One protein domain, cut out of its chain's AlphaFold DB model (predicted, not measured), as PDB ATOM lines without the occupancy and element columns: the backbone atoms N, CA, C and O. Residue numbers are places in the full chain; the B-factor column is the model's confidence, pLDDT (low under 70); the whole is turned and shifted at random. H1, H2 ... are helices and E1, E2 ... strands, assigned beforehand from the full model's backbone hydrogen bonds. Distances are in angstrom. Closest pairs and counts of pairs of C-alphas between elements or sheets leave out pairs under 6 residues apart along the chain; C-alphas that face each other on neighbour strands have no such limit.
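What this domain is: This is residues 32 to 90 and 124 to 176 of the 191 residues of an uncharacterized protein of Salinarimonadaceae bacterium (UniProt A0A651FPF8). Three longer helices, H2, H3 and H5, pack on one another nearly at right angles, with short H1 folded back along part of H2 and short H4 packed on the beginning of H5. The strand hairpin E1 and E2 makes an arm that reaches away from this helical body on the side of H1, and residues 83 to 90 stick out. The printed part has 112 residues, with two antiparallel strands, E1 and E2, then five helices, H1 to H5; its class is mostly helix. It is compact, with a radius of gyration of the C-alphas of 14.9 A and spans of 48 by 36 by 30 A.

How they stand to each other: E1, residues 32 to 37, and E2, residues 45 to 51, form an antiparallel hairpin; N 34 and O 48 are within hydrogen-bond range at 3.0 A. H1, residues 56 to 62, and H2, residues 68 to 85, form a helical hairpin and touch at a shallow tilt of 20 degrees, opposite ways; their closest C-alphas, of Leu 57 and Tyr 71, are 6.1 A apart. H3, residues 128 to 139, touches H2 about perpendicular at 87 degrees, closest at the C-alphas of Gln 78 and Cys 139, 5.7 A. H4, residues 144 to 148, touches H5, residues 156 to 174, closest at the C-alphas of Ala 148 and Ser 157, 5.0 A. H5 touches H2 about perpendicular at 89 degrees, closest at the C-alphas of Ala 73 and Ala 172, 5.1 A. It touches H3 about perpendicular at 84 degrees, closest at the C-alphas of Val 134 and Val 164, 5.9 A. In H1 to H5 every O i to N i+4 pair is within hydrogen-bond range.

Where its parts are: E1 begins at C-alpha 32, (192.254, 234.408, 212.397), and is 15.8 A long; E2 is 17.5 A, H1 9.9 A, H2 25.7 A, H3 15.6 A and H4 5.9 A. H5, 26.8 A, ends at C-alpha 174, (213.190, 218.772, 199.390).

The domain as a whole: The two C-alphas farthest apart, of Glu 41 and Arg 154, are 49.0 A apart. Residues 91 to 123 are not printed, and C-alphas 90 and 124 are 26.3 A apart across the cut. Of the links printed whole, none is long. The model's pLDDT is under 70 at residues 32 to 54 and 86 to 90.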
ATOM      1  N   GLY A  32     192.708 235.185 213.543       52.75
ATOM      2  CA  GLY A  32     192.254 234.408 212.397       52.75
ATOM      3  C   GLY A  32     191.624 233.107 212.858       52.75
ATOM      4  O   GLY A  32     191.890 232.615 213.953       52.75
ATOM      5  N   VAL A  33     190.772 232.539 212.016       45.12
ATOM      6  CA  VAL A  33     190.214 231.205 212.241       45.12
ATOM      7  C   VAL A  33     191.045 230.229 211.420       45.12
ATOM      8  O   VAL A  33     191.087 230.356 210.198       45.12
ATOM      9  N   ALA A  34     191.709 229.281 212.082       48.19
ATOM     10  CA  ALA A  34     192.404 228.181 211.423       48.19
ATOM     11  C   ALA A  34     191.722 226.855 211.761       48.19
ATOM     12  O   ALA A  34     191.344 226.615 212.909       48.19
ATOM     13  N   ASP A  35     191.566 226.010 210.746       53.44
ATOM     14  CA  ASP A  35     191.124 224.630 210.902       53.44
ATOM     15  C   ASP A  35     192.357 223.782 211.280       53.44
ATOM     16  O   ASP A  35     193.272 223.599 210.474       53.44
ATOM     17  N   VAL A  36     192.419 223.337 212.538       54.88
ATOM     18  CA  VAL A  36     193.479 222.485 213.107       54.88
ATOM     19  C   VAL A  36     192.898 221.096 213.347       54.88
ATOM     20  O   VAL A  36     191.755 220.985 213.772       54.88
ATOM     21  N   ASP A  37     193.650 220.035 213.062       53.38
ATOM     22  CA  ASP A  37     193.197 218.661 213.319       53.38
ATOM     23  C   ASP A  37     192.970 218.436 214.824       53.38
ATOM     24  O   ASP A  37     193.797 218.848 215.644       53.38
ATOM     25  N   ASP A  38     191.832 217.847 215.187       48.00
ATOM     26  CA  ASP A  38     191.448 217.613 216.578       48.00
ATOM     27  C   ASP A  38     192.308 216.493 217.187       48.00
ATOM     28  O   ASP A  38     192.250 215.355 216.714       48.00
ATOM     29  N   PRO A  39     193.089 216.759 218.252       53.22
ATOM     30  CA  PRO A  39     193.904 215.729 218.892       53.22
ATOM     31  C   PRO A  39     193.078 214.642 219.603       53.22
ATOM     32  O   PRO A  39     193.636 213.598 219.938       53.22
ATOM     33  N   TYR A  40     191.780 214.860 219.841       53.84
ATOM     34  CA  TYR A  40     190.894 213.905 220.512       53.84
ATOM     35  C   TYR A  40     190.032 213.089 219.539       53.84
ATOM     36  O   TYR A  40     189.594 211.994 219.893       53.84
ATOM     37  N   GLU A  41     189.814 213.574 218.312       53.09
ATOM     38  CA  GLU A  41     189.026 212.884 217.285       53.09
ATOM     39  C   GLU A  41     189.737 212.909 215.915       53.09
ATOM     40  O   GLU A  41     189.528 213.838 215.127       53.09
ATOM     41  N   PRO A  42     190.546 211.881 215.583       50.16
ATOM     42  CA  PRO A  42     191.289 211.846 214.326       50.16
ATOM     43  C   PRO A  42     190.336 211.889 213.122       50.16
ATOM     44  O   PRO A  42     189.465 211.031 212.969       50.16
ATOM     45  N   GLY A  43     190.507 212.898 212.261       52.62
ATOM     46  CA  GLY A  43     189.681 213.117 211.067       52.62
ATOM     47  C   GLY A  43     188.646 214.240 211.187       52.62
ATOM     48  O   GLY A  43     187.912 214.484 210.226       52.62
ATOM     49  N   LYS A  44     188.580 214.949 212.322       43.56
ATOM     50  CA  LYS A  44     187.790 216.179 212.455       43.56
ATOM     51  C   LYS A  44     188.698 217.385 212.651       43.56
ATOM     52  O   LYS A  44     189.573 217.392 213.500       43.56
ATOM     53  N   SER A  45     188.440 218.444 211.892       49.00
ATOM     54  CA  SER A  45     189.116 219.727 212.067       49.00
ATOM     55  C   SER A  45     188.379 220.600 213.091       49.00
ATOM     56  O   SER A  45     187.202 220.929 212.904       49.00
ATOM     57  N   LEU A  46     189.074 221.019 214.147       46.84
ATOM     58  CA  LEU A  46     188.658 222.064 215.077       46.84
ATOM     59  C   LEU A  46     188.923 223.450 214.490       46.84
ATOM     60  O   LEU A  46     190.029 223.772 214.058       46.84
ATOM     61  N   ARG A  47     187.916 224.321 214.573       42.22
ATOM     62  CA  ARG A  47     188.077 225.754 214.308       42.22
ATOM     63  C   ARG A  47     188.640 226.444 215.535       42.22
ATOM     64  O   ARG A  47     187.900 226.705 216.483       42.22
ATOM     65  N   VAL A  48     189.927 226.766 215.496       45.34
ATOM     66  CA  VAL A  48     190.617 227.445 216.593       45.34
ATOM     67  C   VAL A  48     190.888 228.898 216.208       45.34
ATOM     68  O   VAL A  48     191.259 229.207 215.073       45.34
ATOM     69  N   ALA A  49     190.665 229.803 217.161       41.59
ATOM     70  CA  ALA A  49     191.107 231.186 217.061       41.59
ATOM     71  C   ALA A  49     192.630 231.209 217.232       41.59
ATOM     72  O   ALA A  49     193.135 230.975 218.329       41.59
ATOM     73  N   VAL A  50     193.354 231.456 216.147       51.06
ATOM     74  CA  VAL A  50     194.813 231.578 216.152       51.06
ATOM     75  C   VAL A  50     195.191 233.047 216.096       51.06
ATOM     76  O   VAL A  50     194.566 233.837 215.382       51.06
ATOM     77  N   ASN A  51     196.226 233.428 216.842       53.34
ATOM     78  CA  ASN A  51     196.828 234.733 216.637       53.34
ATOM     79  C   ASN A  51     197.641 234.686 215.339       53.34
ATOM     80  O   ASN A  51     198.774 234.214 215.327       53.34
ATOM     81  N   VAL A  52     197.069 235.195 214.253       54.25
ATOM     82  CA  VAL A  52     197.713 235.302 212.936       54.25
ATOM     83  C   VAL A  52     198.962 236.175 213.018       54.25
ATOM     84  O   VAL A  52     199.898 235.961 212.259       54.25
ATOM     85  N   ARG A  53     199.030 237.105 213.980       51.25
ATOM     86  CA  ARG A  53     200.238 237.901 214.232       51.25
ATOM     87  C   ARG A  53     201.397 237.063 214.793       51.25
ATOM     88  O   ARG A  53     202.544 237.406 214.532       51.25
ATOM     89  N   HIS A  54     201.112 235.976 215.517       59.94
ATOM     90  CA  HIS A  54     202.123 235.030 216.018       59.94
ATOM     91  C   HIS A  54     202.303 233.791 215.132       59.94
ATOM     92  O   HIS A  54     203.272 233.065 215.323       59.94
ATOM     93  N   ASP A  55     201.418 233.554 214.160       79.06
ATOM     94  CA  ASP A  55     201.594 232.495 213.168       79.06
ATOM     95  C   ASP A  55     202.012 233.079 211.804       79.06
ATOM     96  O   ASP A  55     201.156 233.369 210.952       79.06
ATOM     97  N   PRO A  56     203.327 233.249 211.561       83.19
ATOM     98  CA  PRO A  56     203.829 233.842 210.325       83.19
ATOM     99  C   PRO A  56     203.418 233.051 209.078       83.19
ATOM    100  O   PRO A  56     203.240 233.650 208.018       83.19
ATOM    101  N   LEU A  57     203.199 231.732 209.182       88.69
ATOM    102  CA  LEU A  57     202.770 230.911 208.047       88.69
ATOM    103  C   LEU A  57     201.342 231.258 207.623       88.69
ATOM    104  O   LEU A  57     201.080 231.425 206.432       88.69
ATOM    105  N   ILE A  58     200.421 231.413 208.577       86.62
ATOM    106  CA  ILE A  58     199.037 231.811 208.272       86.62
ATOM    107  C   ILE A  58     199.006 233.240 207.743       86.62
ATOM    108  O   ILE A  58     198.340 233.511 206.740       86.62
ATOM    109  N   HIS A  59     199.761 234.142 208.373       84.69
ATOM    110  CA  HIS A  59     199.854 235.527 207.930       84.69
ATOM    111  C   HIS A  59     200.342 235.618 206.479       84.69
ATOM    112  O   HIS A  59     199.694 236.247 205.639       84.69
ATOM    113  N   TRP A  60     201.438 234.936 206.142       89.06
ATOM    114  CA  TRP A  60     201.987 234.945 204.789       89.06
ATOM    115  C   TRP A  60     201.101 234.235 203.773       89.06
ATOM    116  O   TRP A  60     200.983 234.728 202.650       89.06
ATOM    117  N   LYS A  61     200.440 233.137 204.153       89.56
ATOM    118  CA  LYS A  61     199.493 232.436 203.279       89.56
ATOM    119  C   LYS A  61     198.281 233.310 202.960       89.56
ATOM    120  O   LYS A  61     197.925 233.454 201.795       89.56
ATOM    121  N   SER A  62     197.692 233.963 203.967       85.25
ATOM    122  CA  SER A  62     196.521 234.841 203.789       85.25
ATOM    123  C   SER A  62     196.789 236.020 202.845       85.25
ATOM    124  O   SER A  62     195.891 236.473 202.141       85.25
ATOM    125  N   ARG A  63     198.044 236.486 202.785       86.00
ATOM    126  CA  ARG A  63     198.508 237.571 201.907       86.00
ATOM    127  C   ARG A  63     199.095 237.081 200.576       86.00
ATOM    128  O   ARG A  63     199.664 237.888 199.846       86.00
ATOM    129  N   GLY A  64     199.029 235.779 200.280       85.75
ATOM    130  CA  GLY A  64     199.584 235.184 199.055       85.75
ATOM    131  C   GLY A  64     201.111 235.298 198.927       85.75
ATOM    132  O   GLY A  64     201.666 235.224 197.827       85.75
ATOM    133  N   GLN A  65     201.815 235.524 200.039       88.44
ATOM    134  CA  GLN A  65     203.273 235.640 200.040       88.44
ATOM    135  C   GLN A  65     203.945 234.273 199.926       88.44
ATOM    136  O   GLN A  65     204.987 234.181 199.269       88.44
ATOM    137  N   ILE A  66     203.324 233.243 200.507       91.12
ATOM    138  CA  ILE A  66     203.699 231.837 200.346       91.12
ATOM    139  C   ILE A  66     202.573 231.042 199.681       91.12
ATOM    140  O   ILE A  66     201.405 231.421 199.802       91.12
ATOM    141  N   ASP A  67     202.923 229.971 198.976       89.56
ATOM    142  CA  ASP A  67     201.961 229.038 198.385       89.56
ATOM    143  C   ASP A  67     201.590 227.878 199.331       89.56
ATOM    144  O   ASP A  67     202.027 227.804 200.483       89.56
ATOM    145  N   GLU A  68     200.712 226.983 198.867       87.62
ATOM    146  CA  GLU A  68     200.231 225.850 199.667       87.62
ATOM    147  C   GLU A  68     201.356 224.852 199.992       87.62
ATOM    148  O   GLU A  68     201.388 224.285 201.085       87.62
ATOM    149  N   ALA A  69     202.310 224.674 199.075       87.56
ATOM    150  CA  ALA A  69     203.443 223.776 199.263       87.56
ATOM    151  C   ALA A  69     204.402 224.316 200.332       87.56
ATOM    152  O   ALA A  69     204.752 223.594 201.264       87.56
ATOM    153  N   GLU A  70     204.765 225.597 200.245       91.38
ATOM    154  CA  GLU A  70     205.581 226.318 201.226       91.38
ATOM    155  C   GLU A  70     204.898 226.336 202.607       91.38
ATOM    156  O   GLU A  70     205.548 226.131 203.637       91.38
ATOM    157  N   TYR A  71     203.571 226.510 202.647       92.00
ATOM    158  CA  TYR A  71     202.787 226.430 203.881       92.00
ATOM    159  C   TYR A  71     202.856 225.035 204.519       92.00
ATOM    160  O   TYR A  71     203.183 224.905 205.703       92.00
ATOM    161  N   HIS A  72     202.580 223.977 203.751       90.25
ATOM    162  CA  HIS A  72     202.648 222.604 204.253       90.25
ATOM    163  C   HIS A  72     204.068 222.196 204.647       90.25
ATOM    164  O   HIS A  72     204.234 221.485 205.642       90.25
ATOM    165  N   ALA A  73     205.079 222.680 203.925       91.12
ATOM    166  CA  ALA A  73     206.478 222.507 204.281       91.12
ATOM    167  C   ALA A  73     206.774 223.139 205.651       91.12
ATOM    168  O   ALA A  73     207.269 222.456 206.548       91.12
ATOM    169  N   GLY A  74     206.372 224.394 205.872       91.94
ATOM    170  CA  GLY A  74     206.510 225.057 207.173       91.94
ATOM    171  C   GLY A  74     205.814 224.296 208.309       91.94
ATOM    172  O   GLY A  74     206.401 224.077 209.368       91.94
ATOM    173  N   ARG A  75     204.591 223.799 208.082       91.81
ATOM    174  CA  ARG A  75     203.865 222.977 209.071       91.81
ATOM    175  C   ARG A  75     204.533 221.642 209.355       91.81
ATOM    176  O   ARG A  75     204.539 221.174 210.493       91.81
ATOM    177  N   ARG A  76     205.078 220.992 208.329       90.44
ATOM    178  CA  ARG A  76     205.842 219.756 208.500       90.44
ATOM    179  C   ARG A  76     207.106 220.018 209.314       90.44
ATOM    180  O   ARG A  76     207.340 219.281 210.267       90.44
ATOM    181  N   PHE A  77     207.828 221.095 209.013       91.38
ATOM    182  CA  PHE A  77     209.003 221.528 209.765       91.38
ATOM    183  C   PHE A  77     208.689 221.752 211.254       91.38
ATOM    184  O   PHE A  77     209.354 221.166 212.102       91.38
ATOM    185  N   GLN A  78     207.619 222.490 211.583       90.00
ATOM    186  CA  GLN A  78     207.181 222.700 212.976       90.00
ATOM    187  C   GLN A  78     206.927 221.382 213.722       90.00
ATOM    188  O   GLN A  78     207.344 221.223 214.866       90.00
ATOM    189  N   ARG A  79     206.265 220.410 213.076       86.12
ATOM    190  CA  ARG A  79     205.983 219.100 213.690       86.12
ATOM    191  C   ARG A  79     207.253 218.300 213.964       86.12
ATOM    192  O   ARG A  79     207.333 217.642 214.996       86.12
ATOM    193  N   ILE A  80     208.219 218.338 213.050       87.00
ATOM    194  CA  ILE A  80     209.510 217.656 213.213       87.00
ATOM    195  C   ILE A  80     210.300 218.312 214.351       87.00
ATOM    196  O   ILE A  80     210.773 217.613 215.242       87.00
ATOM    197  N   HIS A  81     210.350 219.645 214.372       88.50
ATOM    198  CA  HIS A  81     210.999 220.416 215.429       88.50
ATOM    199  C   HIS A  81     210.407 220.122 216.811       88.50
ATOM    200  O   HIS A  81     211.138 219.768 217.725       88.50
ATOM    201  N   ALA A  82     209.078 220.178 216.952       85.38
ATOM    202  CA  ALA A  82     208.411 219.873 218.216       85.38
ATOM    203  C   ALA A  82     208.710 218.441 218.695       85.38
ATOM    204  O   ALA A  82     208.980 218.222 219.871       85.38
ATOM    205  N   ARG A  83     208.725 217.457 217.782       82.12
ATOM    206  CA  ARG A  83     209.098 216.068 218.112       82.12
ATOM    207  C   ARG A  83     210.556 215.939 218.555       82.12
ATOM    208  O   ARG A  83     210.838 215.106 219.410       82.12
ATOM    209  N   ALA A  84     211.457 216.733 217.980       82.00
ATOM    210  CA  ALA A  84     212.861 216.761 218.375       82.00
ATOM    211  C   ALA A  84     213.064 217.442 219.745       82.00
ATOM    212  O   ALA A  84     213.850 216.949 220.549       82.00
ATOM    213  N   GLU A  85     212.328 218.520 220.046       76.50
ATOM    214  CA  GLU A  85     212.456 219.272 221.306       76.50
ATOM    215  C   GLU A  85     211.834 218.579 222.527       76.50
ATOM    216  O   GLU A  85     212.380 218.685 223.624       76.50
ATOM    217  N   ILE A  86     210.729 217.838 222.360       63.31
ATOM    218  CA  ILE A  86     210.043 217.146 223.471       63.31
ATOM    219  C   ILE A  86     210.973 216.151 224.204       63.31
ATOM    220  O   ILE A  86     210.777 215.892 225.389       63.31
ATOM    221  N   GLY A  87     212.026 215.640 223.552       52.38
ATOM    222  CA  GLY A  87     213.019 214.750 224.172       52.38
ATOM    223  C   GLY A  87     214.171 215.440 224.923       52.38
ATOM    224  O   GLY A  87     215.014 214.750 225.489       52.38
ATOM    225  N   GLY A  88     214.244 216.776 224.922       49.56
ATOM    226  CA  GLY A  88     215.414 217.548 225.367       49.56
ATOM    227  C   GLY A  88     215.767 217.515 226.870       49.56
ATOM    228  O   GLY A  88     216.958 217.510 227.175       49.56
ATOM    229  N   PRO A  89     214.819 217.473 227.831       41.53
ATOM    230  CA  PRO A  89     215.161 217.508 229.264       41.53
ATOM    231  C   PRO A  89     215.253 216.144 229.971       41.53
ATOM    232  O   PRO A  89     215.758 216.083 231.087       41.53
ATOM    233  N   ALA A  90     214.784 215.046 229.367       39.62
ATOM    234  CA  ALA A  90     214.839 213.711 229.990       39.62
ATOM    235  C   ALA A  90     216.215 213.021 229.838       39.62
ATOM    236  O   ALA A  90     216.410 211.899 230.295       39.62
ATOM    237  N   ALA A 124     221.128 220.304 206.667       90.38
ATOM    238  CA  ALA A 124     221.998 220.152 205.501       90.38
ATOM    239  C   ALA A 124     221.393 220.782 204.233       90.38
ATOM    240  O   ALA A 124     222.126 221.368 203.443       90.38
ATOM    241  N   VAL A 125     220.065 220.722 204.066       91.94
ATOM    242  CA  VAL A 125     219.350 221.353 202.939       91.94
ATOM    243  C   VAL A 125     219.385 222.881 203.022       91.94
ATOM    244  O   VAL A 125     219.638 223.548 202.023       91.94
ATOM    245  N   LEU A 126     219.115 223.441 204.202       91.38
ATOM    246  CA  LEU A 126     218.996 224.891 204.394       91.38
ATOM    247  C   LEU A 126     220.336 225.588 204.648       91.38
ATOM    248  O   LEU A 126     220.484 226.784 204.408       91.38
ATOM    249  N   GLY A 127     221.314 224.859 205.177       94.38
ATOM    250  CA  GLY A 127     222.503 225.449 205.772       94.38
ATOM    251  C   GLY A 127     222.227 226.062 207.150       94.38
ATOM    252  O   GLY A 127     221.092 226.317 207.556       94.38
ATOM    253  N   GLN A 128     223.306 226.308 207.900       91.56
ATOM    254  CA  GLN A 128     223.231 226.667 209.321       91.56
ATOM    255  C   GLN A 128     222.404 227.924 209.607       91.56
ATOM    256  O   GLN A 128     221.593 227.938 210.532       91.56
ATOM    257  N   ALA A 129     222.649 228.993 208.849       90.06
ATOM    258  CA  ALA A 129     222.040 230.292 209.107       90.06
ATOM    259  C   ALA A 129     220.523 230.258 208.874       90.06
ATOM    260  O   ALA A 129     219.763 230.739 209.713       90.06
ATOM    261  N   ASP A 130     220.091 229.646 207.770       92.75
ATOM    262  CA  ASP A 130     218.685 229.629 207.361       92.75
ATOM    263  C   ASP A 130     217.892 228.655 208.219       92.75
ATOM    264  O   ASP A 130     216.787 228.976 208.641       92.75
ATOM    265  N   PHE A 131     218.490 227.516 208.571       92.56
ATOM    266  CA  PHE A 131     217.898 226.568 209.506       92.56
ATOM    267  C   PHE A 131     217.572 227.219 210.856       92.56
ATOM    268  O   PHE A 131     216.436 227.146 211.324       92.56
ATOM    269  N   LEU A 132     218.539 227.915 211.464       91.94
ATOM    270  CA  LEU A 132     218.314 228.597 212.739       91.94
ATOM    271  C   LEU A 132     217.323 229.759 212.613       91.94
ATOM    272  O   LEU A 132     216.527 229.986 213.521       91.94
ATOM    273  N   LEU A 133     217.360 230.490 211.499       91.19
ATOM    274  CA  LEU A 133     216.426 231.582 211.245       91.19
ATOM    275  C   LEU A 133     214.982 231.069 211.115       91.19
ATOM    276  O   LEU A 133     214.070 231.650 211.699       91.19
ATOM    277  N   VAL A 134     214.774 229.958 210.403       92.31
ATOM    278  CA  VAL A 134     213.463 229.307 210.278       92.31
ATOM    279  C   VAL A 134     212.983 228.795 211.633       92.31
ATOM    280  O   VAL A 134     211.823 229.012 211.960       92.31
ATOM    281  N   ILE A 135     213.850 228.193 212.456       90.12
ATOM    282  CA  ILE A 135     213.483 227.792 213.826       90.12
ATOM    283  C   ILE A 135     212.977 228.993 214.627       90.12
ATOM    284  O   ILE A 135     211.872 228.950 215.165       90.12
ATOM    285  N   ARG A 136     213.742 230.087 214.675       89.00
ATOM    286  CA  ARG A 136     213.371 231.251 215.486       89.00
ATOM    287  C   ARG A 136     212.066 231.894 215.024       89.00
ATOM    288  O   ARG A 136     211.210 232.192 215.849       89.00
ATOM    289  N   VAL A 137     211.882 232.060 213.716       89.44
ATOM    290  CA  VAL A 137     210.686 232.723 213.175       89.44
ATOM    291  C   VAL A 137     209.470 231.797 213.179       89.44
ATOM    292  O   VAL A 137     208.397 232.185 213.627       89.44
ATOM    293  N   ILE A 138     209.614 230.571 212.672       89.56
ATOM    294  CA  ILE A 138     208.484 229.669 212.426       89.56
ATOM    295  C   ILE A 138     208.159 228.808 213.648       89.56
ATOM    296  O   ILE A 138     206.982 228.566 213.901       89.56
ATOM    297  N   CYS A 139     209.151 228.332 214.400       86.56
ATOM    298  CA  CYS A 139     208.909 227.462 215.557       86.56
ATOM    299  C   CYS A 139     208.794 228.249 216.866       86.56
ATOM    300  O   CYS A 139     207.884 227.984 217.644       86.56
ATOM    301  N   LEU A 140     209.681 229.222 217.094       84.75
ATOM    302  CA  LEU A 140     209.711 230.001 218.340       84.75
ATOM    303  C   LEU A 140     208.826 231.259 218.296       84.75
ATOM    304  O   LEU A 140     208.569 231.863 219.333       84.75
ATOM    305  N   GLY A 141     208.326 231.641 217.115       80.62
ATOM    306  CA  GLY A 141     207.396 232.761 216.956       80.62
ATOM    307  C   GLY A 141     208.048 234.146 217.013       80.62
ATOM    308  O   GLY A 141     207.341 235.136 217.224       80.62
ATOM    309  N   ASN A 142     209.369 234.239 216.817       83.94
ATOM    310  CA  ASN A 142     210.049 235.527 216.705       83.94
ATOM    311  C   ASN A 142     209.514 236.297 215.495       83.94
ATOM    312  O   ASN A 142     209.366 235.768 214.389       83.94
ATOM    313  N   THR A 143     209.253 237.582 215.697       86.06
ATOM    314  CA  THR A 143     208.829 238.468 214.612       86.06
ATOM    315  C   THR A 143     209.995 238.773 213.671       86.06
ATOM    316  O   THR A 143     211.162 238.767 214.065       86.06
ATOM    317  N   ILE A 144     209.675 239.096 212.415       88.50
ATOM    318  CA  ILE A 144     210.684 239.490 211.424       88.50
ATOM    319  C   ILE A 144     211.486 240.703 211.894       88.50
ATOM    320  O   ILE A 144     212.690 240.731 211.676       88.50
ATOM    321  N   ASP A 145     210.852 241.661 212.569       86.12
ATOM    322  CA  ASP A 145     211.528 242.868 213.053       86.12
ATOM    323  C   ASP A 145     212.496 242.573 214.209       86.12
ATOM    324  O   ASP A 145     213.585 243.142 214.254       86.12
ATOM    325  N   GLN A 146     212.152 241.634 215.102       84.94
ATOM    326  CA  GLN A 146     213.064 241.168 216.156       84.94
ATOM    327  C   GLN A 146     214.305 240.496 215.569       84.94
ATOM    328  O   GLN A 146     215.418 240.777 216.001       84.94
ATOM    329  N   GLU A 147     214.127 239.633 214.567       87.56
ATOM    330  CA  GLU A 147     215.261 238.997 213.897       87.56
ATOM    331  C   GLU A 147     216.072 240.010 213.095       87.56
ATOM    332  O   GLU A 147     217.296 239.977 213.156       87.56
ATOM    333  N   ALA A 148     215.412 240.931 212.389       90.06
ATOM    334  CA  ALA A 148     216.036 241.962 211.566       90.06
ATOM    335  C   ALA A 148     216.894 242.948 212.365       90.06
ATOM    336  O   ALA A 148     217.847 243.485 211.803       90.06
ATOM    337  N   ALA A 149     216.621 243.145 213.658       88.44
ATOM    338  CA  ALA A 149     217.423 244.002 214.531       88.44
ATOM    339  C   ALA A 149     218.903 243.578 214.604       88.44
ATOM    340  O   ALA A 149     219.775 244.418 214.819       88.44
ATOM    341  N   ALA A 150     219.198 242.292 214.386       84.12
ATOM    342  CA  ALA A 150     220.562 241.767 214.349       84.12
ATOM    343  C   ALA A 150     221.255 241.926 212.977       84.12
ATOM    344  O   ALA A 150     222.417 241.546 212.834       84.12
ATOM    345  N   TRP A 151     220.567 242.457 211.958       84.00
ATOM    346  CA  TRP A 151     221.072 242.546 210.586       84.00
ATOM    347  C   TRP A 151     221.327 243.996 210.180       84.00
ATOM    348  O   TRP A 151     220.493 244.878 210.365       84.00
ATOM    349  N   GLY A 152     222.474 244.235 209.546       84.25
ATOM    350  CA  GLY A 152     222.759 245.502 208.876       84.25
ATOM    351  C   GLY A 152     222.124 245.583 207.484       84.25
ATOM    352  O   GLY A 152     221.805 244.569 206.861       84.25
ATOM    353  N   GLY A 153     221.988 246.801 206.957       87.38
ATOM    354  CA  GLY A 153     221.549 247.057 205.584       87.38
ATOM    355  C   GLY A 153     220.384 248.038 205.488       87.38
ATOM    356  O   GLY A 153     219.888 248.552 206.484       87.38
ATOM    357  N   ARG A 154     219.954 248.316 204.252       85.00
ATOM    358  CA  ARG A 154     218.922 249.329 203.960       85.00
ATOM    359  C   ARG A 154     217.513 248.914 204.393       85.00
ATOM    360  O   ARG A 154     216.703 249.776 204.700       85.00
ATOM    361  N   ASP A 155     217.220 247.614 204.349       91.62
ATOM    362  CA  ASP A 155     215.905 247.044 204.672       91.62
ATOM    363  C   ASP A 155     216.071 245.604 205.210       91.62
ATOM    364  O   ASP A 155     215.902 244.622 204.470       91.62
ATOM    365  N   PRO A 156     216.505 245.464 206.477       91.06
ATOM    366  CA  PRO A 156     216.797 244.165 207.072       91.06
ATOM    367  C   PRO A 156     215.530 243.316 207.256       91.06
ATOM    368  O   PRO A 156     215.574 242.113 207.001       91.06
ATOM    369  N   SER A 157     214.377 243.916 207.572       90.50
ATOM    370  CA  SER A 157     213.104 243.190 207.711       90.50
ATOM    371  C   SER A 157     212.686 242.523 206.402       90.50
ATOM    372  O   SER A 157     212.370 241.329 206.373       90.50
ATOM    373  N   ARG A 158     212.755 243.237 205.270       91.50
ATOM    374  CA  ARG A 158     212.459 242.635 203.961       91.50
ATOM    375  C   ARG A 158     213.455 241.545 203.591       91.50
ATOM    376  O   ARG A 158     213.063 240.550 202.972       91.50
ATOM    377  N   TYR A 159     214.726 241.732 203.936       93.00
ATOM    378  CA  TYR A 159     215.764 240.741 203.691       93.00
ATOM    379  C   TYR A 159     215.500 239.445 204.468       93.00
ATOM    380  O   TYR A 159     215.438 238.378 203.857       93.00
ATOM    381  N   VAL A 160     215.256 239.545 205.777       92.62
ATOM    382  CA  VAL A 160     214.937 238.407 206.650       92.62
ATOM    383  C   VAL A 160     213.664 237.703 206.179       92.62
ATOM    384  O   VAL A 160     213.679 236.490 205.973       92.62
ATOM    385  N   ALA A 161     212.589 238.446 205.892       92.06
ATOM    386  CA  ALA A 161     211.348 237.862 205.377       92.06
ATOM    387  C   ALA A 161     211.544 237.127 204.043       92.06
ATOM    388  O   ALA A 161     210.935 236.084 203.808       92.06
ATOM    389  N   ARG A 162     212.386 237.653 203.142       93.81
ATOM    390  CA  ARG A 162     212.728 236.953 201.896       93.81
ATOM    391  C   ARG A 162     213.499 235.668 202.187       93.81
ATOM    392  O   ARG A 162     213.127 234.636 201.650       93.81
ATOM    393  N   ARG A 163     214.500 235.730 203.063       94.31
ATOM    394  CA  ARG A 163     215.358 234.595 203.411       94.31
ATOM    395  C   ARG A 163     214.575 233.435 204.032       94.31
ATOM    396  O   ARG A 163     214.760 232.296 203.627       94.31
ATOM    397  N   VAL A 164     213.632 233.726 204.933       94.50
ATOM    398  CA  VAL A 164     212.748 232.694 205.505       94.50
ATOM    399  C   VAL A 164     211.853 232.066 204.432       94.50
ATOM    400  O   VAL A 164     211.707 230.848 204.402       94.50
ATOM    401  N   ARG A 165     211.275 232.862 203.524       94.31
ATOM    402  CA  ARG A 165     210.448 232.318 202.430       94.31
ATOM    403  C   ARG A 165     211.256 231.467 201.453       94.31
ATOM    404  O   ARG A 165     210.781 230.411 201.059       94.31
ATOM    405  N   ASP A 166     212.470 231.887 201.107       94.56
ATOM    406  CA  ASP A 166     213.361 231.106 200.244       94.56
ATOM    407  C   ASP A 166     213.707 229.753 200.902       94.56
ATOM    408  O   ASP A 166     213.683 228.718 200.235       94.56
ATOM    409  N   ALA A 167     213.921 229.732 202.224       95.12
ATOM    410  CA  ALA A 167     214.119 228.498 202.984       95.12
ATOM    411  C   ALA A 167     212.866 227.599 203.002       95.12
ATOM    412  O   ALA A 167     212.977 226.388 202.825       95.12
ATOM    413  N   LEU A 168     211.660 228.165 203.145       94.19
ATOM    414  CA  LEU A 168     210.409 227.401 203.013       94.19
ATOM    415  C   LEU A 168     210.256 226.790 201.612       94.19
ATOM    416  O   LEU A 168     209.831 225.641 201.496       94.19
ATOM    417  N   GLY A 169     210.657 227.517 200.566       93.38
ATOM    418  CA  GLY A 169     210.709 227.000 199.198       93.38
ATOM    419  C   GLY A 169     211.695 225.838 199.052       93.38
ATOM    420  O   GLY A 169     211.352 224.807 198.480       93.38
ATOM    421  N   ALA A 170     212.893 225.947 199.632       93.56
ATOM    422  CA  ALA A 170     213.873 224.859 199.640       93.56
ATOM    423  C   ALA A 170     213.358 223.607 200.376       93.56
ATOM    424  O   ALA A 170     213.560 222.487 199.907       93.56
ATOM    425  N   LEU A 171     212.639 223.783 201.490       92.69
ATOM    426  CA  LEU A 171     211.979 222.686 202.203       92.69
ATOM    427  C   LEU A 171     210.865 222.038 201.371       92.69
ATOM    428  O   LEU A 171     210.770 220.813 201.321       92.69
ATOM    429  N   ALA A 172     210.034 222.841 200.701       92.75
ATOM    430  CA  ALA A 172     208.993 222.334 199.812       92.75
ATOM    431  C   ALA A 172     209.596 221.483 198.682       92.75
ATOM    432  O   ALA A 172     209.157 220.351 198.466       92.75
ATOM    433  N   LEU A 173     210.667 221.973 198.050       90.50
ATOM    434  CA  LEU A 173     211.409 221.243 197.021       90.50
ATOM    435  C   LEU A 173     212.027 219.945 197.557       90.50
ATOM    436  O   LEU A 173     211.925 218.912 196.899       90.50
ATOM    437  N   HIS A 174     212.618 219.965 198.757       88.69
ATOM    438  CA  HIS A 174     213.190 218.772 199.390       88.69
ATOM    439  C   HIS A 174     212.154 217.656 199.592       88.69
ATOM    440  O   HIS A 174     212.467 216.482 199.412       88.69
ATOM    441  N   TRP A 175     210.906 218.008 199.910       87.75
ATOM    442  CA  TRP A 175     209.813 217.042 200.057       87.75
ATOM    443  C   TRP A 175     209.052 216.745 198.759       87.75
ATOM    444  O   TRP A 175     207.996 216.114 198.806       87.75
ATOM    445  N   GLY A 176     209.580 217.166 197.608       80.06
ATOM    446  CA  GLY A 176     208.992 216.892 196.297       80.06
ATOM    447  C   GLY A 176     207.724 217.692 196.001       80.06
ATOM    448  O   GLY A 176     207.021 217.386 195.040       80.06
TER     449      GLY A 176